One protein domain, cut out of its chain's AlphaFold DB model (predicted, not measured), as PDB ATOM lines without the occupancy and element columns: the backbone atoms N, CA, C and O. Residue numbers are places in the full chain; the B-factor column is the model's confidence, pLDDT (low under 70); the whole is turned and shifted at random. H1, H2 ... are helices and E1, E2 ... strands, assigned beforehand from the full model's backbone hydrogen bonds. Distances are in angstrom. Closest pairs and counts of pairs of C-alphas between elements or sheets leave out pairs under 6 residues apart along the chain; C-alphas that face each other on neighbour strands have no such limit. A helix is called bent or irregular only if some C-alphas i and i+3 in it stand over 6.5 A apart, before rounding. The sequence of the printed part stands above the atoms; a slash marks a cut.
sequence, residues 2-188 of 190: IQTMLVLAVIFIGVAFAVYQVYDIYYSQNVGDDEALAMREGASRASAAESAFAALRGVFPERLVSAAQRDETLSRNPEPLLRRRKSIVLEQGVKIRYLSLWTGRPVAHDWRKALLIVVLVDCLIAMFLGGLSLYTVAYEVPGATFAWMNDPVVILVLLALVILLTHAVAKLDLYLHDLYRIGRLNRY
ATOM      1  N   ILE A   2     -58.061 -31.049 -53.513       78.38
ATOM      2  CA  ILE A   2     -57.701 -29.684 -53.977       78.38
ATOM      3  C   ILE A   2     -58.043 -28.604 -52.936       78.38
ATOM      4  O   ILE A   2     -57.206 -27.768 -52.619       78.38
ATOM      5  N   GLN A   3     -59.238 -28.660 -52.343       80.56
ATOM      6  CA  GLN A   3     -59.660 -27.715 -51.303       80.56
ATOM      7  C   GLN A   3     -58.752 -27.755 -50.062       80.56
ATOM      8  O   GLN A   3     -58.327 -26.713 -49.581       80.56
ATOM      9  N   THR A   4     -58.398 -28.946 -49.578       81.69
ATOM     10  CA  THR A   4     -57.483 -29.129 -48.439       81.69
ATOM     11  C   THR A   4     -56.098 -28.548 -48.733       81.69
ATOM     12  O   THR A   4     -55.536 -27.845 -47.899       81.69
ATOM     13  N   MET A   5     -55.575 -28.777 -49.941       85.19
ATOM     14  CA  MET A   5     -54.284 -28.235 -50.380       85.19
ATOM     15  C   MET A   5     -54.300 -26.705 -50.471       85.19
ATOM     16  O   MET A   5     -53.341 -26.059 -50.057       85.19
ATOM     17  N   LEU A   6     -55.398 -26.114 -50.957       87.69
ATOM     18  CA  LEU A   6     -55.568 -24.659 -50.997       87.69
ATOM     19  C   LEU A   6     -55.581 -24.051 -49.593       87.69
ATOM     20  O   LEU A   6     -54.903 -23.055 -49.357       87.69
ATOM     21  N   VAL A   7     -56.314 -24.650 -48.652       86.69
ATOM     22  CA  VAL A   7     -56.385 -24.124 -47.282       86.69
ATOM     23  C   VAL A   7     -55.029 -24.219 -46.580       86.69
ATOM     24  O   VAL A   7     -54.594 -23.246 -45.971       86.69
ATOM     25  N   LEU A   8     -54.312 -25.334 -46.740       87.38
ATOM     26  CA  LEU A   8     -52.947 -25.479 -46.224       87.38
ATOM     27  C   LEU A   8     -51.983 -24.452 -46.830       87.38
ATOM     28  O   LEU A   8     -51.177 -23.874 -46.105       87.38
ATOM     29  N   ALA A   9     -52.086 -24.179 -48.134       91.25
ATOM     30  CA  ALA A   9     -51.276 -23.151 -48.782       91.25
ATOM     31  C   ALA A   9     -51.552 -21.754 -48.200       91.25
ATOM     32  O   ALA A   9     -50.617 -21.001 -47.943       91.25
ATOM     33  N   VAL A  10     -52.818 -21.417 -47.931       93.44
ATOM     34  CA  VAL A  10     -53.185 -20.137 -47.302       93.44
ATOM     35  C   VAL A  10     -52.667 -20.048 -45.867       93.44
ATOM     36  O   VAL A  10     -52.118 -19.015 -45.488       93.44
ATOM     37  N   ILE A  11     -52.777 -21.123 -45.081       91.00
ATOM     38  CA  ILE A  11     -52.214 -21.180 -43.725       91.00
ATOM     39  C   ILE A  11     -50.694 -20.989 -43.779       91.00
ATOM     40  O   ILE A  11     -50.155 -20.174 -43.036       91.00
ATOM     41  N   PHE A  12     -50.008 -21.664 -44.702       93.00
ATOM     42  CA  PHE A  12     -48.567 -21.509 -44.893       93.00
ATOM     43  C   PHE A  12     -48.177 -20.064 -45.239       93.00
ATOM     44  O   PHE A  12     -47.254 -19.518 -44.636       93.00
ATOM     45  N   ILE A  13     -48.909 -19.415 -46.153       95.00
ATOM     46  CA  ILE A  13     -48.709 -17.996 -46.484       95.00
ATOM     47  C   ILE A  13     -48.917 -17.116 -45.246       95.00
ATOM     48  O   ILE A  13     -48.114 -16.219 -44.997       95.00
ATOM     49  N   GLY A  14     -49.956 -17.376 -44.449       92.56
ATOM     50  CA  GLY A  14     -50.219 -16.634 -43.215       92.56
ATOM     51  C   GLY A  14     -49.094 -16.781 -42.187       92.56
ATOM     52  O   GLY A  14     -48.669 -15.790 -41.597       92.56
ATOM     53  N   VAL A  15     -48.549 -17.989 -42.019       93.62
ATOM     54  CA  VAL A  15     -47.397 -18.233 -41.137       93.62
ATOM     55  C   VAL A  15     -46.156 -17.505 -41.652       93.62
ATOM     56  O   VAL A  15     -45.498 -16.810 -40.881       93.62
ATOM     57  N   ALA A  16     -45.856 -17.600 -42.950       94.31
ATOM     58  CA  ALA A  16     -44.736 -16.881 -43.557       94.31
ATOM     59  C   ALA A  16     -44.871 -15.360 -43.376       94.31
ATOM     60  O   ALA A  16     -43.895 -14.678 -43.064       94.31
ATOM     61  N   PHE A  17     -46.090 -14.834 -43.504       94.19
ATOM     62  CA  PHE A  17     -46.384 -13.428 -43.255       94.19
ATOM     63  C   PHE A  17     -46.174 -13.036 -41.786       94.19
ATOM     64  O   PHE A  17     -45.571 -12.000 -41.523       94.19
ATOM     65  N   ALA A  18     -46.604 -13.860 -40.826       92.00
ATOM     66  CA  ALA A  18     -46.371 -13.612 -39.401       92.00
ATOM     67  C   ALA A  18     -44.869 -13.589 -39.059       92.00
ATOM     68  O   ALA A  18     -44.404 -12.700 -38.346       92.00
ATOM     69  N   VAL A  19     -44.088 -14.515 -39.627       92.94
ATOM     70  CA  VAL A  19     -42.623 -14.524 -39.483       92.94
ATOM     71  C   VAL A  19     -42.011 -13.259 -40.086       92.94
ATOM     72  O   VAL A  19     -41.157 -12.630 -39.459       92.94
ATOM     73  N   TYR A  20     -42.475 -12.847 -41.267       93.31
ATOM     74  CA  TYR A  20     -42.035 -11.603 -41.892       93.31
ATOM     75  C   TYR A  20     -42.351 -10.375 -41.028       93.31
ATOM     76  O   TYR A  20     -41.489  -9.517 -40.872       93.31
ATOM     77  N   GLN A  21     -43.535 -10.303 -40.407       91.12
ATOM     78  CA  GLN A  21     -43.878  -9.211 -39.487       91.12
ATOM     79  C   GLN A  21     -42.907  -9.132 -38.306       91.12
ATOM     80  O   GLN A  21     -42.469  -8.041 -37.952       91.12
ATOM     81  N   VAL A  22     -42.544 -10.268 -37.705       91.75
ATOM     82  CA  VAL A  22     -41.551 -10.280 -36.621       91.75
ATOM     83  C   VAL A  22     -40.195  -9.815 -37.113       91.75
ATOM     84  O   VAL A  22     -39.554  -9.023 -36.428       91.75
ATOM     85  N   TYR A  23     -39.764 -10.286 -38.282       89.44
ATOM     86  CA  TYR A  23     -38.513  -9.843 -38.881       89.44
ATOM     87  C   TYR A  23     -38.505  -8.325 -39.095       89.44
ATOM     88  O   TYR A  23     -37.563  -7.668 -38.668       89.44
ATOM     89  N   ASP A  24     -39.566  -7.768 -39.681       88.50
ATOM     90  CA  ASP A  24     -39.702  -6.331 -39.936       88.50
ATOM     91  C   ASP A  24     -39.692  -5.516 -38.632       88.50
ATOM     92  O   ASP A  24     -38.936  -4.554 -38.496       88.50
ATOM     93  N   ILE A  25     -40.444  -5.953 -37.614       87.56
ATOM     94  CA  ILE A  25     -40.477  -5.301 -36.296       87.56
ATOM     95  C   ILE A  25     -39.103  -5.381 -35.623       87.56
ATOM     96  O   ILE A  25     -38.578  -4.355 -35.189       87.56
ATOM     97  N   TYR A  26     -38.497  -6.568 -35.563       86.62
ATOM     98  CA  TYR A  26     -37.186  -6.774 -34.953       86.62
ATOM     99  C   TYR A  26     -36.114  -5.941 -35.653       86.62
ATOM    100  O   TYR A  26     -35.362  -5.223 -34.996       86.62
ATOM    101  N   TYR A  27     -36.079  -5.984 -36.985       82.62
ATOM    102  CA  TYR A  27     -35.160  -5.186 -37.777       82.62
ATOM    103  C   TYR A  27     -35.386  -3.697 -37.506       82.62
ATOM    104  O   TYR A  27     -34.436  -3.014 -37.145       82.62
ATOM    105  N   SER A  28     -36.626  -3.195 -37.538       78.19
ATOM    106  CA  SER A  28     -36.925  -1.780 -37.263       78.19
ATOM    107  C   SER A  28     -36.495  -1.312 -35.864       78.19
ATOM    108  O   SER A  28     -36.082  -0.163 -35.700       78.19
ATOM    109  N   GLN A  29     -36.567  -2.188 -34.856       75.94
ATOM    110  CA  GLN A  29     -36.222  -1.858 -33.474       75.94
ATOM    111  C   GLN A  29     -34.722  -1.950 -33.179       75.94
ATOM    112  O   GLN A  29     -34.237  -1.161 -32.369       75.94
ATOM    113  N   ASN A  30     -34.015  -2.904 -33.794       71.94
ATOM    114  CA  ASN A  30     -32.637  -3.260 -33.434       71.94
ATOM    115  C   ASN A  30     -31.585  -2.848 -34.473       71.94
ATOM    116  O   ASN A  30     -30.419  -2.735 -34.119       71.94
ATOM    117  N   VAL A  31     -31.969  -2.675 -35.741       63.00
ATOM    118  CA  VAL A  31     -31.034  -2.415 -36.854       63.00
ATOM    119  C   VAL A  31     -31.460  -1.201 -37.672       63.00
ATOM    120  O   VAL A  31     -30.617  -0.413 -38.072       63.00
ATOM    121  N   GLY A  32     -32.758  -0.989 -37.881       57.19
ATOM    122  CA  GLY A  32     -33.298   0.098 -38.691       57.19
ATOM    123  C   GLY A  32     -32.980   1.481 -38.132       57.19
ATOM    124  O   GLY A  32     -32.732   2.391 -38.915       57.19
ATOM    125  N   ASP A  33     -32.926   1.648 -36.804       58.25
ATOM    126  CA  ASP A  33     -32.416   2.888 -36.210       58.25
ATOM    127  C   ASP A  33     -30.908   3.053 -36.562       58.25
ATOM    128  O   ASP A  33     -30.541   4.117 -37.043       58.25
ATOM    129  N   ASP A  34     -30.061   2.016 -36.473       56.03
ATOM    130  CA  ASP A  34     -28.596   2.078 -36.698       56.03
ATOM    131  C   ASP A  34     -28.141   2.116 -38.175       56.03
ATOM    132  O   ASP A  34     -27.194   2.825 -38.523       56.03
ATOM    133  N   GLU A  35     -28.821   1.422 -39.087       54.34
ATOM    134  CA  GLU A  35     -28.547   1.485 -40.528       54.34
ATOM    135  C   GLU A  35     -29.141   2.747 -41.158       54.34
ATOM    136  O   GLU A  35     -28.482   3.369 -41.991       54.34
ATOM    137  N   ALA A  36     -30.321   3.214 -40.722       54.66
ATOM    138  CA  ALA A  36     -30.792   4.547 -41.106       54.66
ATOM    139  C   ALA A  36     -29.846   5.637 -40.580       54.66
ATOM    140  O   ALA A  36     -29.668   6.662 -41.243       54.66
ATOM    141  N   LEU A  37     -29.212   5.413 -39.422       54.41
ATOM    142  CA  LEU A  37     -28.128   6.253 -38.920       54.41
ATOM    143  C   LEU A  37     -26.913   6.201 -39.862       54.41
ATOM    144  O   LEU A  37     -26.519   7.265 -40.333       54.41
ATOM    145  N   ALA A  38     -26.391   5.020 -40.218       54.22
ATOM    146  CA  ALA A  38     -25.230   4.848 -41.108       54.22
ATOM    147  C   ALA A  38     -25.456   5.402 -42.531       54.22
ATOM    148  O   ALA A  38     -24.599   6.088 -43.096       54.22
ATOM    149  N   MET A  39     -26.641   5.181 -43.101       52.91
ATOM    150  CA  MET A  39     -27.012   5.676 -44.428       52.91
ATOM    151  C   MET A  39     -27.182   7.209 -44.436       52.91
ATOM    152  O   MET A  39     -26.816   7.871 -45.410       52.91
ATOM    153  N   ARG A  40     -27.658   7.801 -43.325       52.06
ATOM    154  CA  ARG A  40     -27.695   9.263 -43.114       52.06
ATOM    155  C   ARG A  40     -26.320   9.871 -42.822       52.06
ATOM    156  O   ARG A  40     -26.146  11.065 -43.053       52.06
ATOM    157  N   GLU A  41     -25.344   9.102 -42.339       53.28
ATOM    158  CA  GLU A  41     -23.959   9.586 -42.231       53.28
ATOM    159  C   GLU A  41     -23.308   9.743 -43.613       53.28
ATOM    160  O   GLU A  41     -22.535  10.679 -43.809       53.28
ATOM    161  N   GLY A  42     -23.661   8.878 -44.572       53.12
ATOM    162  CA  GLY A  42     -23.146   8.911 -45.947       53.12
ATOM    163  C   GLY A  42     -23.866   9.881 -46.898       53.12
ATOM    164  O   GLY A  42     -23.250  10.381 -47.839       53.12
ATOM    165  N   ALA A  43     -25.147  10.188 -46.666       51.91
ATOM    166  CA  ALA A  43     -25.949  11.059 -47.533       51.91
ATOM    167  C   ALA A  43     -26.132  12.471 -46.936       51.91
ATOM    168  O   ALA A  43     -26.933  12.663 -46.029       51.91
ATOM    169  N   SER A  44     -25.390  13.457 -47.466       56.00
ATOM    170  CA  SER A  44     -25.532  14.924 -47.288       56.00
ATOM    171  C   SER A  44     -26.374  15.384 -46.075       56.00
ATOM    172  O   SER A  44     -27.499  15.880 -46.182       56.00
ATOM    173  N   ARG A  45     -25.774  15.199 -44.895       51.25
ATOM    174  CA  ARG A  45     -26.343  15.317 -43.541       51.25
ATOM    175  C   ARG A  45     -26.962  16.679 -43.203       51.25
ATOM    176  O   ARG A  45     -27.874  16.747 -42.386       51.25
ATOM    177  N   ALA A  46     -26.488  17.755 -43.830       54.16
ATOM    178  CA  ALA A  46     -27.001  19.098 -43.579       54.16
ATOM    179  C   ALA A  46     -28.401  19.268 -44.180       54.16
ATOM    180  O   ALA A  46     -29.337  19.596 -43.470       54.16
ATOM    181  N   SER A  47     -28.598  18.937 -45.457       57.84
ATOM    182  CA  SER A  47     -29.824  19.305 -46.178       57.84
ATOM    183  C   SER A  47     -31.100  18.673 -45.602       57.84
ATOM    184  O   SER A  47     -32.087  19.378 -45.399       57.84
ATOM    185  N   ALA A  48     -31.096  17.372 -45.285       59.88
ATOM    186  CA  ALA A  48     -32.302  16.679 -44.824       59.88
ATOM    187  C   ALA A  48     -32.650  17.005 -43.362       59.88
ATOM    188  O   ALA A  48     -33.799  17.342 -43.067       59.88
ATOM    189  N   ALA A  49     -31.671  16.965 -42.452       60.72
ATOM    190  CA  ALA A  49     -31.889  17.325 -41.053       60.72
ATOM    191  C   ALA A  49     -32.229  18.815 -40.914       60.72
ATOM    192  O   ALA A  49     -33.169  19.164 -40.206       60.72
ATOM    193  N   GLU A  50     -31.544  19.689 -41.650       65.19
ATOM    194  CA  GLU A  50     -31.823  21.124 -41.652       65.19
ATOM    195  C   GLU A  50     -33.177  21.440 -42.283       65.19
ATOM    196  O   GLU A  50     -33.895  22.275 -41.744       65.19
ATOM    197  N   SER A  51     -33.610  20.714 -43.323       68.25
ATOM    198  CA  SER A  51     -34.977  20.839 -43.851       68.25
ATOM    199  C   SER A  51     -36.039  20.408 -42.832       68.25
ATOM    200  O   SER A  51     -37.059  21.083 -42.673       68.25
ATOM    201  N   ALA A  52     -35.789  19.332 -42.080       68.12
ATOM    202  CA  ALA A  52     -36.709  18.848 -41.059       68.12
ATOM    203  C   ALA A  52     -36.760  19.794 -39.850       68.12
ATOM    204  O   ALA A  52     -37.843  20.105 -39.356       68.12
ATOM    205  N   PHE A  53     -35.617  20.325 -39.406       72.44
ATOM    206  CA  PHE A  53     -35.562  21.335 -38.349       72.44
ATOM    207  C   PHE A  53     -36.106  22.695 -38.802       72.44
ATOM    208  O   PHE A  53     -36.757  23.373 -38.010       72.44
ATOM    209  N   ALA A  54     -35.942  23.076 -40.071       74.06
ATOM    210  CA  ALA A  54     -36.598  24.246 -40.651       74.06
ATOM    211  C   ALA A  54     -38.126  24.085 -40.643       74.06
ATOM    212  O   ALA A  54     -38.840  25.001 -40.230       74.06
ATOM    213  N   ALA A  55     -38.634  22.897 -40.994       74.31
ATOM    214  CA  ALA A  55     -40.055  22.574 -40.877       74.31
ATOM    215  C   ALA A  55     -40.542  22.599 -39.415       74.31
ATOM    216  O   ALA A  55     -41.672  23.012 -39.152       74.31
ATOM    217  N   LEU A  56     -39.699  22.210 -38.450       76.00
ATOM    218  CA  LEU A  56     -40.013  22.295 -37.021       76.00
ATOM    219  C   LEU A  56     -40.050  23.740 -36.501       76.00
ATOM    220  O   LEU A  56     -40.953  24.057 -35.730       76.00
ATOM    221  N   ARG A  57     -39.135  24.624 -36.929       78.81
ATOM    222  CA  ARG A  57     -39.102  26.045 -36.512       78.81
ATOM    223  C   ARG A  57     -40.365  26.816 -36.900       78.81
ATOM    224  O   ARG A  57     -40.796  27.691 -36.160       78.81
ATOM    225  N   GLY A  58     -40.994  26.470 -38.024       72.38
ATOM    226  CA  GLY A  58     -42.274  27.070 -38.434       72.38
ATOM    227  C   GLY A  58     -43.493  26.561 -37.653       72.38
ATOM    228  O   GLY A  58     -44.601  27.060 -37.836       72.38
ATOM    229  N   VAL A  59     -43.318  25.536 -36.815       76.25
ATOM    230  CA  VAL A  59     -44.411  24.786 -36.185       76.25
ATOM    231  C   VAL A  59     -44.344  24.817 -34.662       76.25
ATOM    232  O   VAL A  59     -45.387  24.826 -34.007       76.25
ATOM    233  N   PHE A  60     -43.140  24.809 -34.100       78.00
ATOM    234  CA  PHE A  60     -42.892  24.702 -32.672       78.00
ATOM    235  C   PHE A  60     -42.099  25.901 -32.149       78.00
ATOM    236  O   PHE A  60     -41.305  26.481 -32.886       78.00
ATOM    237  N   PRO A  61     -42.258  26.258 -30.862       79.62
ATOM    238  CA  PRO A  61     -41.450  27.299 -30.242       79.62
ATOM    239  C   PRO A  61     -39.962  26.917 -30.222       79.62
ATOM    240  O   PRO A  61     -39.613  25.760 -29.978       79.62
ATOM    241  N   GLU A  62     -39.084  27.914 -30.377       80.31
ATOM    242  CA  GLU A  62     -37.622  27.736 -30.488       80.31
ATOM    243  C   GLU A  62     -37.011  26.972 -29.299       80.31
ATOM    244  O   GLU A  62     -36.023  26.250 -29.438       80.31
ATOM    245  N   ARG A  63     -37.640  27.051 -28.120       79.94
ATOM    246  CA  ARG A  63     -37.249  26.276 -26.931       79.94
ATOM    247  C   ARG A  63     -37.352  24.762 -27.155       79.94
ATOM    248  O   ARG A  63     -36.451  24.032 -26.764       79.94
ATOM    249  N   LEU A  64     -38.417  24.285 -27.806       79.12
ATOM    250  CA  LEU A  64     -38.584  22.861 -28.121       79.12
ATOM    251  C   LEU A  64     -37.596  22.420 -29.206       79.12
ATOM    252  O   LEU A  64     -37.023  21.340 -29.112       79.12
ATOM    253  N   VAL A  65     -37.393  23.262 -30.222       80.81
ATOM    254  CA  VAL A  65     -36.479  22.978 -31.338       80.81
ATOM    255  C   VAL A  65     -35.039  22.872 -30.838       80.81
ATOM    256  O   VAL A  65     -34.355  21.898 -31.138       80.81
ATOM    257  N   SER A  66     -34.601  23.816 -30.005       78.81
ATOM    258  CA  SER A  66     -33.273  23.790 -29.381       78.81
ATOM    259  C   SER A  66     -33.100  22.625 -28.402       78.81
ATOM    260  O   SER A  66     -32.044  21.995 -28.392       78.81
ATOM    261  N   ALA A  67     -34.131  22.268 -27.628       80.06
ATOM    262  CA  ALA A  67     -34.113  21.057 -26.805       80.06
ATOM    263  C   ALA A  67     -33.963  19.786 -27.661       80.06
ATOM    264  O   ALA A  67     -33.172  18.909 -27.324       80.06
ATOM    265  N   ALA A  68     -34.667  19.704 -28.794       79.50
ATOM    266  CA  ALA A  68     -34.567  18.581 -29.725       79.50
ATOM    267  C   ALA A  68     -33.198  18.491 -30.412       79.50
ATOM    268  O   ALA A  68     -32.709  17.389 -30.626       79.50
ATOM    269  N   GLN A  69     -32.555  19.624 -30.705       80.25
ATOM    270  CA  GLN A  69     -31.190  19.662 -31.244       80.25
ATOM    271  C   GLN A  69     -30.125  19.240 -30.222       80.25
ATOM    272  O   GLN A  69     -29.089  18.704 -30.612       80.25
ATOM    273  N   ARG A  70     -30.371  19.477 -28.925       78.69
ATOM    274  CA  ARG A  70     -29.488  19.049 -27.825       78.69
ATOM    275  C   ARG A  70     -29.623  17.564 -27.491       78.69
ATOM    276  O   ARG A  70     -28.679  16.977 -26.974       78.69
ATOM    277  N   ASP A  71     -30.781  16.964 -27.754       79.12
ATOM    278  CA  ASP A  71     -31.001  15.536 -27.544       79.12
ATOM    279  C   ASP A  71     -30.333  14.716 -28.658       79.12
ATOM    280  O   ASP A  71     -30.671  14.858 -29.829       79.12
ATOM    281  N   GLU A  72     -29.410  13.820 -28.304       70.69
ATOM    282  CA  GLU A  72     -28.618  13.045 -29.274       70.69
ATOM    283  C   GLU A  72     -29.484  12.220 -30.244       70.69
ATOM    284  O   GLU A  72     -29.129  12.045 -31.409       70.69
ATOM    285  N   THR A  73     -30.651  11.748 -29.795       70.31
ATOM    286  CA  THR A  73     -31.532  10.901 -30.609       70.31
ATOM    287  C   THR A  73     -32.457  11.708 -31.515       70.31
ATOM    288  O   THR A  73     -32.616  11.374 -32.688       70.31
ATOM    289  N   LEU A  74     -33.042  12.798 -31.009       72.69
ATOM    290  CA  LEU A  74     -33.953  13.650 -31.783       72.69
ATOM    291  C   LEU A  74     -33.214  14.627 -32.702       72.69
ATOM    292  O   LEU A  74     -33.730  14.951 -33.769       72.69
ATOM    293  N   SER A  75     -31.990  15.018 -32.341       68.38
ATOM    294  CA  SER A  75     -31.070  15.763 -33.207       68.38
ATOM    295  C   SER A  75     -30.740  14.967 -34.472       68.38
ATOM    296  O   SER A  75     -30.653  15.521 -35.566       68.38
ATOM    297  N   ARG A  76     -30.649  13.635 -34.348       65.75
ATOM    298  CA  ARG A  76     -30.390  12.716 -35.468       65.75
ATOM    299  C   ARG A  76     -31.656  12.288 -36.218       65.75
ATOM    300  O   ARG A  76     -31.595  12.039 -37.424       65.75
ATOM    301  N   ASN A  77     -32.802  12.202 -35.539       69.75
ATOM    302  CA  ASN A  77     -34.081  11.890 -36.173       69.75
ATOM    303  C   ASN A  77     -35.254  12.720 -35.600       69.75
ATOM    304  O   ASN A  77     -35.901  12.283 -34.645       69.75
ATOM    305  N   PRO A  78     -35.583  13.879 -36.207       70.12
ATOM    306  CA  PRO A  78     -36.680  14.743 -35.758       70.12
ATOM    307  C   PRO A  78     -38.086  14.265 -36.172       70.12
ATOM    308  O   PRO A  78     -39.084  14.871 -35.778       70.12
ATOM    309  N   GLU A  79     -38.210  13.185 -36.951       71.44
ATOM    310  CA  GLU A  79     -39.500  12.679 -37.447       71.44
ATOM    311  C   GLU A  79     -40.573  12.412 -36.376       71.44
ATOM    312  O   GLU A  79     -41.744  12.681 -36.662       71.44
ATOM    313  N   PRO A  80     -40.251  11.921 -35.159       73.31
ATOM    314  CA  PRO A  80     -41.254  11.738 -34.108       73.31
ATOM    315  C   PRO A  80     -41.986  13.043 -33.749       73.31
ATOM    316  O   PRO A  80     -43.192  13.035 -33.490       73.31
ATOM    317  N   LEU A  81     -41.290  14.186 -33.800       74.06
ATOM    318  CA  LEU A  81     -41.869  15.505 -33.519       74.06
ATOM    319  C   LEU A  81     -42.816  15.954 -34.635       74.06
ATOM    320  O   LEU A  81     -43.891  16.488 -34.359       74.06
ATOM    321  N   LEU A  82     -42.449  15.694 -35.894       73.12
ATOM    322  CA  LEU A  82     -43.286  16.007 -37.055       73.12
ATOM    323  C   LEU A  82     -44.546  15.135 -37.089       73.12
ATOM    324  O   LEU A  82     -45.649  15.662 -37.254       73.12
ATOM    325  N   ARG A  83     -44.407  13.822 -36.848       75.44
ATOM    326  CA  ARG A  83     -45.537  12.877 -36.775       75.44
ATOM    327  C   ARG A  83     -46.554  13.271 -35.707       75.44
ATOM    328  O   ARG A  83     -47.754  13.106 -35.912       75.44
ATOM    329  N   ARG A  84     -46.097  13.832 -34.582       73.25
ATOM    330  CA  ARG A  84     -46.952  14.174 -33.429       73.25
ATOM    331  C   ARG A  84     -47.190  15.660 -33.220       73.25
ATOM    332  O   ARG A  84     -47.664  16.054 -32.154       73.25
ATOM    333  N   ARG A  85     -46.989  16.471 -34.263       73.12
ATOM    334  CA  ARG A  85     -47.226  17.924 -34.272       73.12
ATOM    335  C   ARG A  85     -48.488  18.367 -33.533       73.12
ATOM    336  O   ARG A  85     -48.437  19.283 -32.724       73.12
ATOM    337  N   LYS A  86     -49.626  17.740 -33.829       68.75
ATOM    338  CA  LYS A  86     -50.942  18.166 -33.318       68.75
ATOM    339  C   LYS A  86     -51.213  17.733 -31.870       68.75
ATOM    340  O   LYS A  86     -52.182  18.193 -31.273       68.75
ATOM    341  N   SER A  87     -50.386  16.842 -31.323       66.88
ATOM    342  CA  SER A  87     -50.574  16.237 -30.000       66.88
ATOM    343  C   SER A  87     -49.643  16.814 -28.936       66.88
ATOM    344  O   SER A  87     -49.804  16.484 -27.764       66.88
ATOM    345  N   ILE A  88     -48.678  17.653 -29.310       66.88
ATOM    346  CA  ILE A  88     -47.715  18.248 -28.380       66.88
ATOM    347  C   ILE A  88     -48.287  19.559 -27.831       66.88
ATOM    348  O   ILE A  88     -48.663  20.448 -28.592       66.88
ATOM    349  N   VAL A  89     -48.338  19.680 -26.504       71.38
ATOM    350  CA  VAL A  89     -48.774  20.886 -25.790       71.38
ATOM    351  C   VAL A  89     -47.621  21.348 -24.896       71.38
ATOM    352  O   VAL A  89     -47.209  20.624 -23.990       71.38
ATOM    353  N   LEU A  90     -47.081  22.543 -25.158       64.44
ATOM    354  CA  LEU A  90     -46.067  23.176 -24.310       64.44
ATOM    355  C   LEU A  90     -46.739  24.144 -23.334       64.44
ATOM    356  O   LEU A  90     -47.219  25.192 -23.749       64.44
ATOM    357  N   GLU A  91     -46.742  23.803 -22.045       67.38
ATOM    358  CA  GLU A  91     -47.164  24.714 -20.968       67.38
ATOM    359  C   GLU A  91     -45.982  25.018 -20.036       67.38
ATOM    360  O   GLU A  91     -45.287  26.010 -20.217       67.38
ATOM    361  N   GLN A  92     -45.711  24.134 -19.070       58.72
ATOM    362  CA  GLN A  92     -44.597  24.215 -18.104       58.72
ATOM    363  C   GLN A  92     -43.582  23.075 -18.319       58.72
ATOM    364  O   GLN A  92     -42.974  22.564 -17.385       58.72
ATOM    365  N   GLY A  93     -43.498  22.600 -19.559       61.47
ATOM    366  CA  GLY A  93     -42.859  21.350 -19.956       61.47
ATOM    367  C   GLY A  93     -43.617  20.719 -21.123       61.47
ATOM    368  O   GLY A  93     -44.643  21.249 -21.566       61.47
ATOM    369  N   VAL A  94     -43.132  19.588 -21.630       65.44
ATOM    370  CA  VAL A  94     -43.788  18.886 -22.743       65.44
ATOM    371  C   VAL A  94     -44.912  18.008 -22.203       65.44
ATOM    372  O   VAL A  94     -44.665  16.976 -21.578       65.44
ATOM    373  N   LYS A  95     -46.163  18.406 -22.450       71.56
ATOM    374  CA  LYS A  95     -47.351  17.575 -22.219       71.56
ATOM    375  C   LYS A  95     -47.832  16.998 -23.545       71.56
ATOM    376  O   LYS A  95     -47.719  17.635 -24.593       71.56
ATOM    377  N   ILE A  96     -48.380  15.787 -23.504       67.69
ATOM    378  CA  ILE A  96     -48.887  15.106 -24.700       67.69
ATOM    379  C   ILE A  96     -50.396  14.924 -24.563       67.69
ATOM    380  O   ILE A  96     -50.897  14.476 -23.531       67.69
ATOM    381  N   ARG A  97     -51.129  15.284 -25.618       69.12
ATOM    382  CA  ARG A  97     -52.556  15.009 -25.771       69.12
ATOM    383  C   ARG A  97     -52.741  13.599 -26.331       69.12
ATOM    384  O   ARG A  97     -52.526  13.353 -27.519       69.12
ATOM    385  N   TYR A  98     -53.171  12.692 -25.470       64.50
ATOM    386  CA  TYR A  98     -53.618  11.351 -25.801       64.50
ATOM    387  C   TYR A  98     -55.031  11.419 -26.408       64.50
ATOM    388  O   TYR A  98     -55.966  11.955 -25.809       64.50
ATOM    389  N   LEU A  99     -55.151  10.923 -27.646       60.66
ATOM    390  CA  LEU A  99     -56.395  10.639 -28.379       60.66
ATOM    391  C   LEU A  99     -57.489  11.737 -28.410       60.66
ATOM    392  O   LEU A  99     -58.653  11.435 -28.623       60.66
ATOM    393  N   SER A 100     -57.121  13.016 -28.284       57.94
ATOM    394  CA  SER A 100     -57.998  14.212 -28.297       57.94
ATOM    395  C   SER A 100     -58.599  14.646 -26.955       57.94
ATOM    396  O   SER A 100     -58.871  15.836 -26.817       57.94
ATOM    397  N   LEU A 101     -58.766  13.766 -25.965       58.62
ATOM    398  CA  LEU A 101     -59.474  14.116 -24.719       58.62
ATOM    399  C   LEU A 101     -58.570  14.222 -23.489       58.62
ATOM    400  O   LEU A 101     -58.932  14.908 -22.539       58.62
ATOM    401  N   TRP A 102     -57.417  13.553 -23.470       60.97
ATOM    402  CA  TRP A 102     -56.614  13.428 -22.252       60.97
ATOM    403  C   TRP A 102     -55.232  14.042 -22.441       60.97
ATOM    404  O   TRP A 102     -54.430  13.568 -23.236       60.97
ATOM    405  N   THR A 103     -54.923  15.104 -21.705       66.56
ATOM    406  CA  THR A 103     -53.562  15.650 -21.622       66.56
ATOM    407  C   THR A 103     -52.839  15.021 -20.444       66.56
ATOM    408  O   THR A 103     -53.237  15.223 -19.297       66.56
ATOM    409  N   GLY A 104     -51.780  14.265 -20.717       70.12
ATOM    410  CA  GLY A 104     -51.031  13.535 -19.701       70.12
ATOM    411  C   GLY A 104     -49.533  13.799 -19.770       70.12
ATOM    412  O   GLY A 104     -49.018  14.410 -20.713       70.12
ATOM    413  N   ARG A 105     -48.824  13.303 -18.754       65.75
ATOM    414  CA  ARG A 105     -47.363  13.220 -18.792       65.75
ATOM    415  C   ARG A 105     -46.942  12.169 -19.831       65.75
ATOM    416  O   ARG A 105     -47.673  11.199 -20.044       65.75
ATOM    417  N   PRO A 106     -45.805  12.369 -20.507       68.44
ATOM    418  CA  PRO A 106     -45.275  11.390 -21.445       68.44
ATOM    419  C   PRO A 106     -44.872  10.096 -20.725       68.44
ATOM    420  O   PRO A 106     -44.544  10.110 -19.536       68.44
ATOM    421  N   VAL A 107     -44.900   8.980 -21.453       73.31
ATOM    422  CA  VAL A 107     -44.503   7.664 -20.935       73.31
ATOM    423  C   VAL A 107     -43.027   7.708 -20.534       73.31
ATOM    424  O   VAL A 107     -42.175   8.095 -21.328       73.31
ATOM    425  N   ALA A 108     -42.726   7.333 -19.289       67.00
ATOM    426  CA  ALA A 108     -41.376   7.422 -18.729       67.00
ATOM    427  C   ALA A 108     -40.512   6.174 -18.984       67.00
ATOM    428  O   ALA A 108     -39.297   6.229 -18.794       67.00
ATOM    429  N   HIS A 109     -41.130   5.059 -19.380       75.00
ATOM    430  CA  HIS A 109     -40.466   3.769 -19.556       75.00
ATOM    431  C   HIS A 109     -40.454   3.344 -21.023       75.00
ATOM    432  O   HIS A 109     -41.418   3.585 -21.749       75.00
ATOM    433  N   ASP A 110     -39.372   2.693 -21.437       78.88
ATOM    434  CA  ASP A 110     -39.250   2.120 -22.771       78.88
ATOM    435  C   ASP A 110     -39.926   0.740 -22.804       78.88
ATOM    436  O   ASP A 110     -39.431  -0.226 -22.223       78.88
ATOM    437  N   TRP A 111     -41.087   0.660 -23.457       80.19
ATOM    438  CA  TRP A 111     -41.873  -0.572 -23.580       80.19
ATOM    439  C   TRP A 111     -41.444  -1.453 -24.758       80.19
ATOM    440  O   TRP A 111     -41.962  -2.566 -24.875       80.19
ATOM    441  N   ARG A 112     -40.483  -1.017 -25.592       83.62
ATOM    442  CA  ARG A 112     -40.080  -1.734 -26.816       83.62
ATOM    443  C   ARG A 112     -39.740  -3.192 -26.562       83.62
ATOM    444  O   ARG A 112     -40.260  -4.078 -27.227       83.62
ATOM    445  N   LYS A 113     -38.928  -3.457 -25.533       84.69
ATOM    446  CA  LYS A 113     -38.509  -4.824 -25.179       84.69
ATOM    447  C   LYS A 113     -39.687  -5.711 -24.783       84.69
ATOM    448  O   LYS A 113     -39.730  -6.873 -25.168       84.69
ATOM    449  N   ALA A 114     -40.640  -5.171 -24.024       87.56
ATOM    450  CA  ALA A 114     -41.818  -5.920 -23.600       87.56
ATOM    451  C   ALA A 114     -42.738  -6.225 -24.791       87.56
ATOM    452  O   ALA A 114     -43.201  -7.352 -24.933       87.56
ATOM    453  N   LEU A 115     -42.953  -5.250 -25.676       87.94
ATOM    454  CA  LEU A 115     -43.767  -5.433 -26.879       87.94
ATOM    455  C   LEU A 115     -43.102  -6.384 -27.877       87.94
ATOM    456  O   LEU A 115     -43.793  -7.194 -28.485       87.94
ATOM    457  N   LEU A 116     -41.770  -6.368 -27.981       88.75
ATOM    458  CA  LEU A 116     -41.029  -7.338 -28.785       88.75
ATOM    459  C   LEU A 116     -41.231  -8.771 -28.278       88.75
ATOM    460  O   LEU A 116     -41.419  -9.679 -29.082       88.75
ATOM    461  N   ILE A 117     -41.250  -8.981 -26.956       91.12
ATOM    462  CA  ILE A 117     -41.568 -10.295 -26.374       91.12
ATOM    463  C   ILE A 117     -42.984 -10.730 -26.768       91.12
ATOM    464  O   ILE A 117     -43.166 -11.881 -27.155       91.12
ATOM    465  N   VAL A 118     -43.971  -9.826 -26.724       92.94
ATOM    466  CA  VAL A 118     -45.349 -10.129 -27.156       92.94
ATOM    467  C   VAL A 118     -45.382 -10.550 -28.628       92.94
ATOM    468  O   VAL A 118     -45.919 -11.605 -28.940       92.94
ATOM    469  N   VAL A 119     -44.719  -9.799 -29.511       92.56
ATOM    470  CA  VAL A 119     -44.603 -10.121 -30.946       92.56
ATOM    471  C   VAL A 119     -43.950 -11.492 -31.179       92.56
ATOM    472  O   VAL A 119     -44.391 -12.257 -32.037       92.56
ATOM    473  N   LEU A 120     -42.912 -11.833 -30.409       93.19
ATOM    474  CA  LEU A 120     -42.260 -13.144 -30.490       93.19
ATOM    475  C   LEU A 120     -43.192 -14.278 -30.045       93.19
ATOM    476  O   LEU A 120     -43.222 -15.328 -30.686       93.19
ATOM    477  N   VAL A 121     -43.965 -14.069 -28.977       95.25
ATOM    478  CA  VAL A 121     -44.965 -15.036 -28.502       95.25
ATOM    479  C   VAL A 121     -46.071 -15.230 -29.539       95.25
ATOM    480  O   VAL A 121     -46.400 -16.372 -29.856       95.25
ATOM    481  N   ASP A 122     -46.585 -14.153 -30.131       93.50
ATOM    482  CA  ASP A 122     -47.597 -14.217 -31.191       93.50
ATOM    483  C   ASP A 122     -47.087 -15.013 -32.403       93.50
ATOM    484  O   ASP A 122     -47.789 -15.865 -32.950       93.50
ATOM    485  N   CYS A 123     -45.821 -14.834 -32.779       94.44
ATOM    486  CA  CYS A 123     -45.200 -15.612 -33.848       94.44
ATOM    487  C   CYS A 123     -45.053 -17.100 -33.510       94.44
ATOM    488  O   CYS A 123     -45.324 -17.953 -34.357       94.44
ATOM    489  N   LEU A 124     -44.687 -17.434 -32.268       96.12
ATOM    490  CA  LEU A 124     -44.668 -18.825 -31.805       96.12
ATOM    491  C   LEU A 124     -46.061 -19.459 -31.893       96.12
ATOM    492  O   LEU A 124     -46.180 -20.599 -32.341       96.12
ATOM    493  N   ILE A 125     -47.114 -18.716 -31.536       96.25
ATOM    494  CA  ILE A 125     -48.505 -19.167 -31.676       96.25
ATOM    495  C   ILE A 125     -48.855 -19.383 -33.154       96.25
ATOM    496  O   ILE A 125     -49.415 -20.424 -33.494       96.25
ATOM    497  N   ALA A 126     -48.495 -18.458 -34.049       95.50
ATOM    498  CA  ALA A 126     -48.730 -18.609 -35.487       95.50
ATOM    499  C   ALA A 126     -48.042 -19.863 -36.056       95.50
ATOM    500  O   ALA A 126     -48.678 -20.650 -36.760       95.50
ATOM    501  N   MET A 127     -46.768 -20.092 -35.715       95.06
ATOM    502  CA  MET A 127     -46.031 -21.293 -36.126       95.06
ATOM    503  C   MET A 127     -46.658 -22.571 -35.559       95.06
ATOM    504  O   MET A 127     -46.778 -23.564 -36.277       95.06
ATOM    505  N   PHE A 128     -47.106 -22.539 -34.300       95.69
ATOM    506  CA  PHE A 128     -47.810 -23.657 -33.677       95.69
ATOM    507  C   PHE A 128     -49.119 -23.984 -34.405       95.69
ATOM    508  O   PHE A 128     -49.346 -25.141 -34.747       95.69
ATOM    509  N   LEU A 129     -49.948 -22.980 -34.709       94.44
ATOM    510  CA  LEU A 129     -51.196 -23.148 -35.464       94.44
ATOM    511  C   LEU A 129     -50.943 -23.706 -36.872       94.44
ATOM    512  O   LEU A 129     -51.661 -24.597 -37.328       94.44
ATOM    513  N   GLY A 130     -49.887 -23.233 -37.539       93.31
ATOM    514  CA  GLY A 130     -49.437 -23.778 -38.818       93.31
ATOM    515  C   GLY A 130     -49.063 -25.257 -38.728       93.31
ATOM    516  O   GLY A 130     -49.564 -26.069 -39.504       93.31
ATOM    517  N   GLY A 131     -48.233 -25.629 -37.751       92.50
ATOM    518  CA  GLY A 131     -47.843 -27.022 -37.516       92.50
ATOM    519  C   GLY A 131     -49.029 -27.919 -37.147       92.50
ATOM    520  O   GLY A 131     -49.155 -29.026 -37.673       92.50
ATOM    521  N   LEU A 132     -49.941 -27.416 -36.313       93.31
ATOM    522  CA  LEU A 132     -51.173 -28.102 -35.931       93.31
ATOM    523  C   LEU A 132     -52.063 -28.385 -37.148       93.31
ATOM    524  O   LEU A 132     -52.619 -29.478 -37.257       93.31
ATOM    525  N   SER A 133     -52.154 -27.448 -38.096       91.81
ATOM    526  CA  SER A 133     -52.918 -27.651 -39.333       91.81
ATOM    527  C   SER A 133     -52.375 -28.799 -40.186       91.81
ATOM    528  O   SER A 133     -53.146 -29.545 -40.777       91.81
ATOM    529  N   LEU A 134     -51.051 -28.983 -40.224       90.25
ATOM    530  CA  LEU A 134     -50.433 -30.083 -40.961       90.25
ATOM    531  C   LEU A 134     -50.630 -31.414 -40.233       90.25
ATOM    532  O   LEU A 134     -50.913 -32.432 -40.861       90.25
ATOM    533  N   TYR A 135     -50.497 -31.400 -38.906       90.75
ATOM    534  CA  TYR A 135     -50.694 -32.580 -38.072       90.75
ATOM    535  C   TYR A 135     -52.114 -33.143 -38.216       90.75
ATOM    536  O   TYR A 135     -52.276 -34.337 -38.461       90.75
ATOM    537  N   THR A 136     -53.131 -32.283 -38.144       90.50
ATOM    538  CA  THR A 136     -54.547 -32.689 -38.181       90.50
ATOM    539  C   THR A 136     -55.024 -33.212 -39.531       90.50
ATOM    540  O   THR A 136     -56.035 -33.902 -39.598       90.50
ATOM    541  N   VAL A 137     -54.258 -32.985 -40.603       86.69
ATOM    542  CA  VAL A 137     -54.498 -33.619 -41.909       86.69
ATOM    543  C   VAL A 137     -54.151 -35.107 -41.888       86.69
ATOM    544  O   VAL A 137     -54.799 -35.894 -42.576       86.69
ATOM    545  N   ALA A 138     -53.120 -35.497 -41.133       85.75
ATOM    546  CA  ALA A 138     -52.685 -36.887 -41.019       85.75
ATOM    547  C   ALA A 138     -53.318 -37.604 -39.816       85.75
ATOM    548  O   ALA A 138     -53.575 -38.806 -39.886       85.75
ATOM    549  N   TYR A 139     -53.567 -36.871 -38.727       88.88
ATOM    550  CA  TYR A 139     -54.036 -37.407 -37.453       88.88
ATOM    551  C   TYR A 139     -55.089 -36.491 -36.831       88.88
ATOM    552  O   TYR A 139     -54.762 -35.475 -36.217       88.88
ATOM    553  N   GLU A 140     -56.360 -36.873 -36.944       88.00
ATOM    554  CA  GLU A 140     -57.441 -36.156 -36.267       88.00
ATOM    555  C   GLU A 140     -57.270 -36.226 -34.744       88.00
ATOM    556  O   GLU A 140     -57.018 -37.289 -34.167       88.00
ATOM    557  N   VAL A 141     -57.423 -35.082 -34.077       88.75
ATOM    558  CA  VAL A 141     -57.383 -34.996 -32.617       88.75
ATOM    559  C   VAL A 141     -58.720 -35.488 -32.058       88.75
ATOM    560  O   VAL A 141     -59.757 -34.886 -32.359       88.75
ATOM    561  N   PRO A 142     -58.735 -36.557 -31.244       88.38
ATOM    562  CA  PRO A 142     -59.971 -37.099 -30.705       88.38
ATOM    563  C   PRO A 142     -60.519 -36.242 -29.554       88.38
ATOM    564  O   PRO A 142     -59.773 -35.659 -28.767       88.38
ATOM    565  N   GLY A 143     -61.846 -36.243 -29.403       88.06
ATOM    566  CA  GLY A 143     -62.554 -35.608 -28.286       88.06
ATOM    567  C   GLY A 143     -63.192 -34.258 -28.630       88.06
ATOM    568  O   GLY A 143     -62.617 -33.421 -29.320       88.06
ATOM    569  N   ALA A 144     -64.400 -34.025 -28.104       87.38
ATOM    570  CA  ALA A 144     -65.216 -32.851 -28.430       87.38
ATOM    571  C   ALA A 144     -64.558 -31.510 -28.048       87.38
ATOM    572  O   ALA A 144     -64.725 -30.521 -28.756       87.38
ATOM    573  N   THR A 145     -63.767 -31.474 -26.970       88.75
ATOM    574  CA  THR A 145     -63.070 -30.262 -26.503       88.75
ATOM    575  C   THR A 145     -62.030 -29.748 -27.503       88.75
ATOM    576  O   THR A 145     -61.820 -28.544 -27.605       88.75
ATOM    577  N   PHE A 146     -61.390 -30.649 -28.252       89.19
ATOM    578  CA  PHE A 146     -60.324 -30.321 -29.204       89.19
ATOM    579  C   PHE A 146     -60.770 -30.437 -30.662       89.19
ATOM    580  O   PHE A 146     -59.950 -30.296 -31.564       89.19
ATOM    581  N   ALA A 147     -62.071 -30.621 -30.910       89.88
ATOM    582  CA  ALA A 147     -62.621 -30.742 -32.259       89.88
ATOM    583  C   ALA A 147     -62.302 -29.522 -33.143       89.88
ATOM    584  O   ALA A 147     -62.124 -29.666 -34.348       89.88
ATOM    585  N   TRP A 148     -62.156 -28.339 -32.537       92.19
ATOM    586  CA  TRP A 148     -61.765 -27.110 -33.230       92.19
ATOM    587  C   TRP A 148     -60.381 -27.193 -33.887       92.19
ATOM    588  O   TRP A 148     -60.145 -26.507 -34.874       92.19
ATOM    589  N   MET A 149     -59.471 -28.029 -33.368       91.81
ATOM    590  CA  MET A 149     -58.129 -28.210 -33.934       91.81
ATOM    591  C   MET A 149     -58.180 -28.895 -35.299       91.81
ATOM    592  O   MET A 149     -57.285 -28.697 -36.110       91.81
ATOM    593  N   ASN A 150     -59.222 -29.687 -35.553       90.44
ATOM    594  CA  ASN A 150     -59.413 -30.379 -36.824       90.44
ATOM    595  C   ASN A 150     -60.130 -29.497 -37.859       90.44
ATOM    596  O   ASN A 150     -60.204 -29.871 -39.027       90.44
ATOM    597  N   ASP A 151     -60.671 -28.341 -37.451       90.19
ATOM    598  CA  ASP A 151     -61.347 -27.412 -38.353       90.19
ATOM    599  C   ASP A 151     -60.340 -26.400 -38.930       90.19
ATOM    600  O   ASP A 151     -59.871 -25.490 -38.228       90.19
ATOM    601  N   PRO A 152     -60.009 -26.501 -40.227       87.75
ATOM    602  CA  PRO A 152     -59.007 -25.639 -40.829       87.75
ATOM    603  C   PRO A 152     -59.480 -24.180 -40.958       87.75
ATOM    604  O   PRO A 152     -58.646 -23.278 -41.041       87.75
ATOM    605  N   VAL A 153     -60.793 -23.915 -40.939       89.12
ATOM    606  CA  VAL A 153     -61.339 -22.549 -40.934       89.12
ATOM    607  C   VAL A 153     -61.076 -21.892 -39.586       89.12
ATOM    608  O   VAL A 153     -60.657 -20.735 -39.545       89.12
ATOM    609  N   VAL A 154     -61.258 -22.629 -38.486       92.12
ATOM    610  CA  VAL A 154     -60.955 -22.120 -37.141       92.12
ATOM    611  C   VAL A 154     -59.473 -21.779 -37.026       92.12
ATOM    612  O   VAL A 154     -59.139 -20.680 -36.582       92.12
ATOM    613  N   ILE A 155     -58.582 -22.661 -37.494       92.75
ATOM    614  CA  ILE A 155     -57.137 -22.385 -37.512       92.75
ATOM    615  C   ILE A 155     -56.827 -21.118 -38.316       92.75
ATOM    616  O   ILE A 155     -56.062 -20.270 -37.860       92.75
ATOM    617  N   LEU A 156     -57.434 -20.960 -39.494       91.62
ATOM    618  CA  LEU A 156     -57.213 -19.800 -40.354       91.62
ATOM    619  C   LEU A 156     -57.680 -18.495 -39.694       91.62
ATOM    620  O   LEU A 156     -56.976 -17.487 -39.764       91.62
ATOM    621  N   VAL A 157     -58.829 -18.510 -39.011       93.44
ATOM    622  CA  VAL A 157     -59.328 -17.357 -38.245       93.44
ATOM    623  C   VAL A 157     -58.381 -17.016 -37.096       93.44
ATOM    624  O   VAL A 157     -58.030 -15.850 -36.930       93.44
ATOM    625  N   LEU A 158     -57.928 -18.012 -36.329       95.25
ATOM    626  CA  LEU A 158     -56.967 -17.796 -35.244       95.25
ATOM    627  C   LEU A 158     -55.653 -17.211 -35.770       95.25
ATOM    628  O   LEU A 158     -55.135 -16.256 -35.196       95.25
ATOM    629  N   LEU A 159     -55.153 -17.716 -36.899       94.06
ATOM    630  CA  LEU A 159     -53.951 -17.192 -37.541       94.06
ATOM    631  C   LEU A 159     -54.131 -15.730 -37.978       94.06
ATOM    632  O   LEU A 159     -53.259 -14.899 -37.733       94.06
ATOM    633  N   ALA A 160     -55.278 -15.391 -38.573       93.56
ATOM    634  CA  ALA A 160     -55.596 -14.018 -38.956       93.56
ATOM    635  C   ALA A 160     -55.678 -13.075 -37.742       93.56
ATOM    636  O   ALA A 160     -55.193 -11.944 -37.809       93.56
ATOM    637  N   LEU A 161     -56.246 -13.538 -36.623       95.62
ATOM    638  CA  LEU A 161     -56.298 -12.776 -35.372       95.62
ATOM    639  C   LEU A 161     -54.902 -12.515 -34.809       95.62
ATOM    640  O   LEU A 161     -54.619 -11.388 -34.411       95.62
ATOM    641  N   VAL A 162     -54.024 -13.520 -34.827       94.56
ATOM    642  CA  VAL A 162     -52.627 -13.377 -34.395       94.56
ATOM    643  C   VAL A 162     -51.890 -12.358 -35.268       94.56
ATOM    644  O   VAL A 162     -51.256 -11.447 -34.749       94.56
ATOM    645  N   ILE A 163     -52.041 -12.429 -36.593       92.69
ATOM    646  CA  ILE A 163     -51.444 -11.457 -37.527       92.69
ATOM    647  C   ILE A 163     -51.937 -10.027 -37.249       92.69
ATOM    648  O   ILE A 163     -51.163  -9.063 -37.285       92.69
ATOM    649  N   LEU A 164     -53.236  -9.867 -36.985       94.62
ATOM    650  CA  LEU A 164     -53.831  -8.570 -36.673       94.62
ATOM    651  C   LEU A 164     -53.341  -8.037 -35.322       94.62
ATOM    652  O   LEU A 164     -53.067  -6.839 -35.209       94.62
ATOM    653  N   LEU A 165     -53.196  -8.912 -34.326       93.25
ATOM    654  CA  LEU A 165     -52.653  -8.570 -33.017       93.25
ATOM    655  C   LEU A 165     -51.204  -8.090 -33.135       93.25
ATOM    656  O   LEU A 165     -50.909  -6.984 -32.687       93.25
ATOM    657  N   THR A 166     -50.346  -8.827 -33.846       92.75
ATOM    658  CA  THR A 166     -48.960  -8.422 -34.130       92.75
ATOM    659  C   THR A 166     -48.905  -7.046 -34.795       92.75
ATOM    660  O   THR A 166     -48.123  -6.180 -34.397       92.75
ATOM    661  N   HIS A 167     -49.786  -6.784 -35.767       90.00
ATOM    662  CA  HIS A 167     -49.867  -5.475 -36.418       90.00
ATOM    663  C   HIS A 167     -50.311  -4.357 -35.457       90.00
ATOM    664  O   HIS A 167     -49.788  -3.238 -35.507       90.00
ATOM    665  N   ALA A 168     -51.275  -4.635 -34.577       90.00
ATOM    666  CA  ALA A 168     -51.722  -3.687 -33.563       90.00
ATOM    667  C   ALA A 168     -50.607  -3.381 -32.551       90.00
ATOM    668  O   ALA A 168     -50.386  -2.213 -32.226       90.00
ATOM    669  N   VAL A 169     -49.867  -4.405 -32.119       90.25
ATOM    670  CA  VAL A 169     -48.709  -4.272 -31.227       90.25
ATOM    671  C   VAL A 169     -47.608  -3.445 -31.886       90.25
ATOM    672  O   VAL A 169     -47.097  -2.529 -31.254       90.25
ATOM    673  N   ALA A 170     -47.310  -3.666 -33.170       85.81
ATOM    674  CA  ALA A 170     -46.333  -2.862 -33.910       85.81
ATOM    675  C   ALA A 170     -46.715  -1.371 -33.966       85.81
ATOM    676  O   ALA A 170     -45.886  -0.486 -33.745       85.81
ATOM    677  N   LYS A 171     -47.997  -1.063 -34.210       86.88
ATOM    678  CA  LYS A 171     -48.486   0.325 -34.170       86.88
ATOM    679  C   LYS A 171     -48.423   0.921 -32.769       86.88
ATOM    680  O   LYS A 171     -48.110   2.105 -32.631       86.88
ATOM    681  N   LEU A 172     -48.732   0.129 -31.745       86.38
ATOM    682  CA  LEU A 172     -48.651   0.554 -30.352       86.38
ATOM    683  C   LEU A 172     -47.200   0.812 -29.928       86.38
ATOM    684  O   LEU A 172     -46.947   1.792 -29.232       86.38
ATOM    685  N   ASP A 173     -46.258  -0.010 -30.386       86.25
ATOM    686  CA  ASP A 173     -44.826   0.148 -30.139       86.25
ATOM    687  C   ASP A 173     -44.305   1.479 -30.675       86.25
ATOM    688  O   ASP A 173     -43.805   2.311 -29.914       86.25
ATOM    689  N   LEU A 174     -44.536   1.737 -31.967       80.88
ATOM    690  CA  LEU A 174     -44.213   3.021 -32.589       80.88
ATOM    691  C   LEU A 174     -44.875   4.179 -31.842       80.88
ATOM    692  O   LEU A 174     -44.269   5.232 -31.639       80.88
ATOM    693  N   TYR A 175     -46.119   3.976 -31.397       82.75
ATOM    694  CA  TYR A 175     -46.838   4.989 -30.648       82.75
ATOM    695  C   TYR A 175     -46.161   5.319 -29.320       82.75
ATOM    696  O   TYR A 175     -45.844   6.481 -29.072       82.75
ATOM    697  N   LEU A 176     -45.928   4.321 -28.474       82.12
ATOM    698  CA  LEU A 176     -45.344   4.516 -27.151       82.12
ATOM    699  C   LEU A 176     -43.909   5.035 -27.240       82.12
ATOM    700  O   LEU A 176     -43.527   5.899 -26.449       82.12
ATOM    701  N   HIS A 177     -43.148   4.583 -28.236       82.25
ATOM    702  CA  HIS A 177     -41.775   5.027 -28.450       82.25
ATOM    703  C   HIS A 177     -41.672   6.501 -28.837       82.25
ATOM    704  O   HIS A 177     -40.848   7.232 -28.282       82.25
ATOM    705  N   ASP A 178     -42.539   6.980 -29.735       79.62
ATOM    706  CA  ASP A 178     -42.602   8.407 -30.066       79.62
ATOM    707  C   ASP A 178     -42.870   9.250 -28.811       79.62
ATOM    708  O   ASP A 178     -42.228  10.278 -28.584       79.62
ATOM    709  N   LEU A 179     -43.822   8.812 -27.980       78.44
ATOM    710  CA  LEU A 179     -44.187   9.511 -26.751       78.44
ATOM    711  C   LEU A 179     -43.046   9.521 -25.737       78.44
ATOM    712  O   LEU A 179     -42.816  10.545 -25.092       78.44
ATOM    713  N   TYR A 180     -42.324   8.410 -25.620       81.50
ATOM    714  CA  TYR A 180     -41.140   8.300 -24.781       81.50
ATOM    715  C   TYR A 180     -40.026   9.254 -25.243       81.50
ATOM    716  O   TYR A 180     -39.505  10.031 -24.435       81.50
ATOM    717  N   ARG A 181     -39.704   9.278 -26.549       77.31
ATOM    718  CA  ARG A 181     -38.694  10.192 -27.126       77.31
ATOM    719  C   ARG A 181     -39.063  11.657 -26.886       77.31
ATOM    720  O   ARG A 181     -38.233  12.427 -26.412       77.31
ATOM    721  N   ILE A 182     -40.315  12.035 -27.142       77.81
ATOM    722  CA  ILE A 182     -40.811  13.396 -26.884       77.81
ATOM    723  C   ILE A 182     -40.749  13.724 -25.387       77.81
ATOM    724  O   ILE A 182     -40.372  14.830 -25.006       77.81
ATOM    725  N   GLY A 183     -41.077  12.764 -24.520       76.31
ATOM    726  CA  GLY A 183     -41.053  12.965 -23.077       76.31
ATOM    727  C   GLY A 183     -39.679  13.220 -22.488       76.31
ATOM    728  O   GLY A 183     -39.548  13.998 -21.541       76.31
ATOM    729  N   ARG A 184     -38.636  12.629 -23.075       79.38
ATOM    730  CA  ARG A 184     -37.249  12.893 -22.679       79.38
ATOM    731  C   ARG A 184     -36.847  14.358 -22.839       79.38
ATOM    732  O   ARG A 184     -36.032  14.827 -22.047       79.38
ATOM    733  N   LEU A 185     -37.455  15.095 -23.775       77.75
ATOM    734  CA  LEU A 185     -37.178  16.524 -23.969       77.75
ATOM    735  C   LEU A 185     -37.475  17.364 -22.729       77.75
ATOM    736  O   LEU A 185     -36.880  18.424 -22.552       77.75
ATOM    737  N   ASN A 186     -38.343  16.880 -21.838       78.06
ATOM    738  CA  ASN A 186     -38.651  17.575 -20.596       78.06
ATOM    739  C   ASN A 186     -37.415  17.757 -19.693       78.06
ATOM    740  O   ASN A 186     -37.406  18.660 -18.869       78.06
ATOM    741  N   ARG A 187     -36.355  16.952 -19.878       76.94
ATOM    742  CA  ARG A 187     -35.065  17.113 -19.181       76.94
ATOM    743  C   ARG A 187     -34.284  18.357 -19.618       76.94
ATOM    744  O   ARG A 187     -33.443  18.818 -18.862       76.94
ATOM    745  N   TYR A 188     -34.537  18.864 -20.824       76.25
ATOM    746  CA  TYR A 188     -33.853  20.029 -21.401       76.25
ATOM    747  C   TYR A 188     -34.699  21.311 -21.353       76.25
ATOM    748  O   TYR A 188     -34.219  22.374 -21.745       76.25
TER     749      TYR A 188
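This is residues 2 to 188 of the 190 residues of an uncharacterized protein of Gammaproteobacteria bacterium MFB021 (UniProt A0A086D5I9). Picture a long up-and-down bundle of three helices, H1, H7 and H9, side by side along the longest axis, with a loosely built head at one end that holds the shorter helices H2 to H6 and a small sheet, E1, E2 and E3. H9 reaches from the bundle into the head, to H6 and the sheet, while at the other end short H8 lies in the turn from H7 to H9 and residues 143 to 148 stick out. The printed part has 187 residues, with nine named helices and three named strands in the order H1 H2 H3 H4 H5 H6 E1 E2 E3 H7 H8 H9, and its class is mostly helix. The sheet runs E1, E2, E3, antiparallel throughout. The whole is loose, with a radius of gyration of the C-alphas of 22.3 A, and elongated, spanning 68 by 41 by 23 A.

Start at the sheet: E1 is residues 88 to 90, E2 residues 94 to 98, 12.8 A long, and E3 residues 102 to 104. Next find the longest helix, H9, residues 152 to 184; it runs 47.8 A from C-alpha 152 at (-59.007, -25.639, -40.829) to C-alpha 184 at (-37.249, 12.893, -22.679). H7, residues 112 to 138, is 40.0 A long. H1, residues 2 to 30, starts at C-alpha 2, (-57.701, -29.684, -53.977), and runs 41.8 A. After it come H2, residues 32 to 42, 15.3 A, H3, residues 45 to 57, 18.1 A, H4, residues 62 to 70, 12.2 A, H5, residues 72 to 76, and H6, residues 79 to 83. H8, residues 144 to 150, is irregular, with C-alphas 145 and 148 7.5 A apart.

Look first at the meander E1 E2 E3, each strand the antiparallel neighbour of the one before. In the hairpin E1 and E2, N 89 and O 95 are 2.9 A apart, within hydrogen-bond range; in the hairpin E2 and E3, N 98 and O 102 are at 2.7 A. The pairing is staggered: E2 pairs with E1 over residues 94 to 96 and with E3 over 96 to 98. H9 only grazes this sheet, with residues 179 to 184. H9 is also the hub, touching four helices. It touches H7 at a shallow tilt of 8 degrees, opposite ways, closest at the C-alphas of Val 119 and Thr 166, 5.7 A. It touches H1 at a shallow tilt of 12 degrees, the same way, closest at Ala 18 and Ile 163, C-alphas 5.8 A apart. H1 and H7 touch at a shallow tilt of 17 degrees, opposite ways, with C-alphas 15 and 126 at 5.8 A. With residues 178 to 182 alone, H9 touches H6, where the C-alphas of Pro 80 and Asp 178 are closest, 5.4 A. H3 and H4 form a helical hairpin and only just touch, with 3 pairs of C-alphas within 8 A, the closest Arg 57 and Val 65 at 6.6 A. H4 and H5 touch only at the corner, and only just, with C-alphas 69 and 75 closest at 4.4 A. H2 touches no helix. H8 is about perpendicular to H7, at 88 degrees, and they touch, closest at C-alphas 136 and 150, 5.6 A. Every O i to N i+4 pair is within hydrogen-bond range in H1, H2, H4, H6 and H9, against 8 of 9 in H3, 21 of 23 in H7, 0 of 1 in H5 and 0 of 3 in H8; O i to N i+3 pairs within range number 1 of 2 in H5 and 3 of 4 in H8.

The C-alphas of Glu 62 and Pro 142 are the two farthest apart, 68.6 A. The printed part has no cut and no long link. Its mean pLDDT is 79.5, and 44 residues are under 70, among them residues 31 to 52 and 96 to 103.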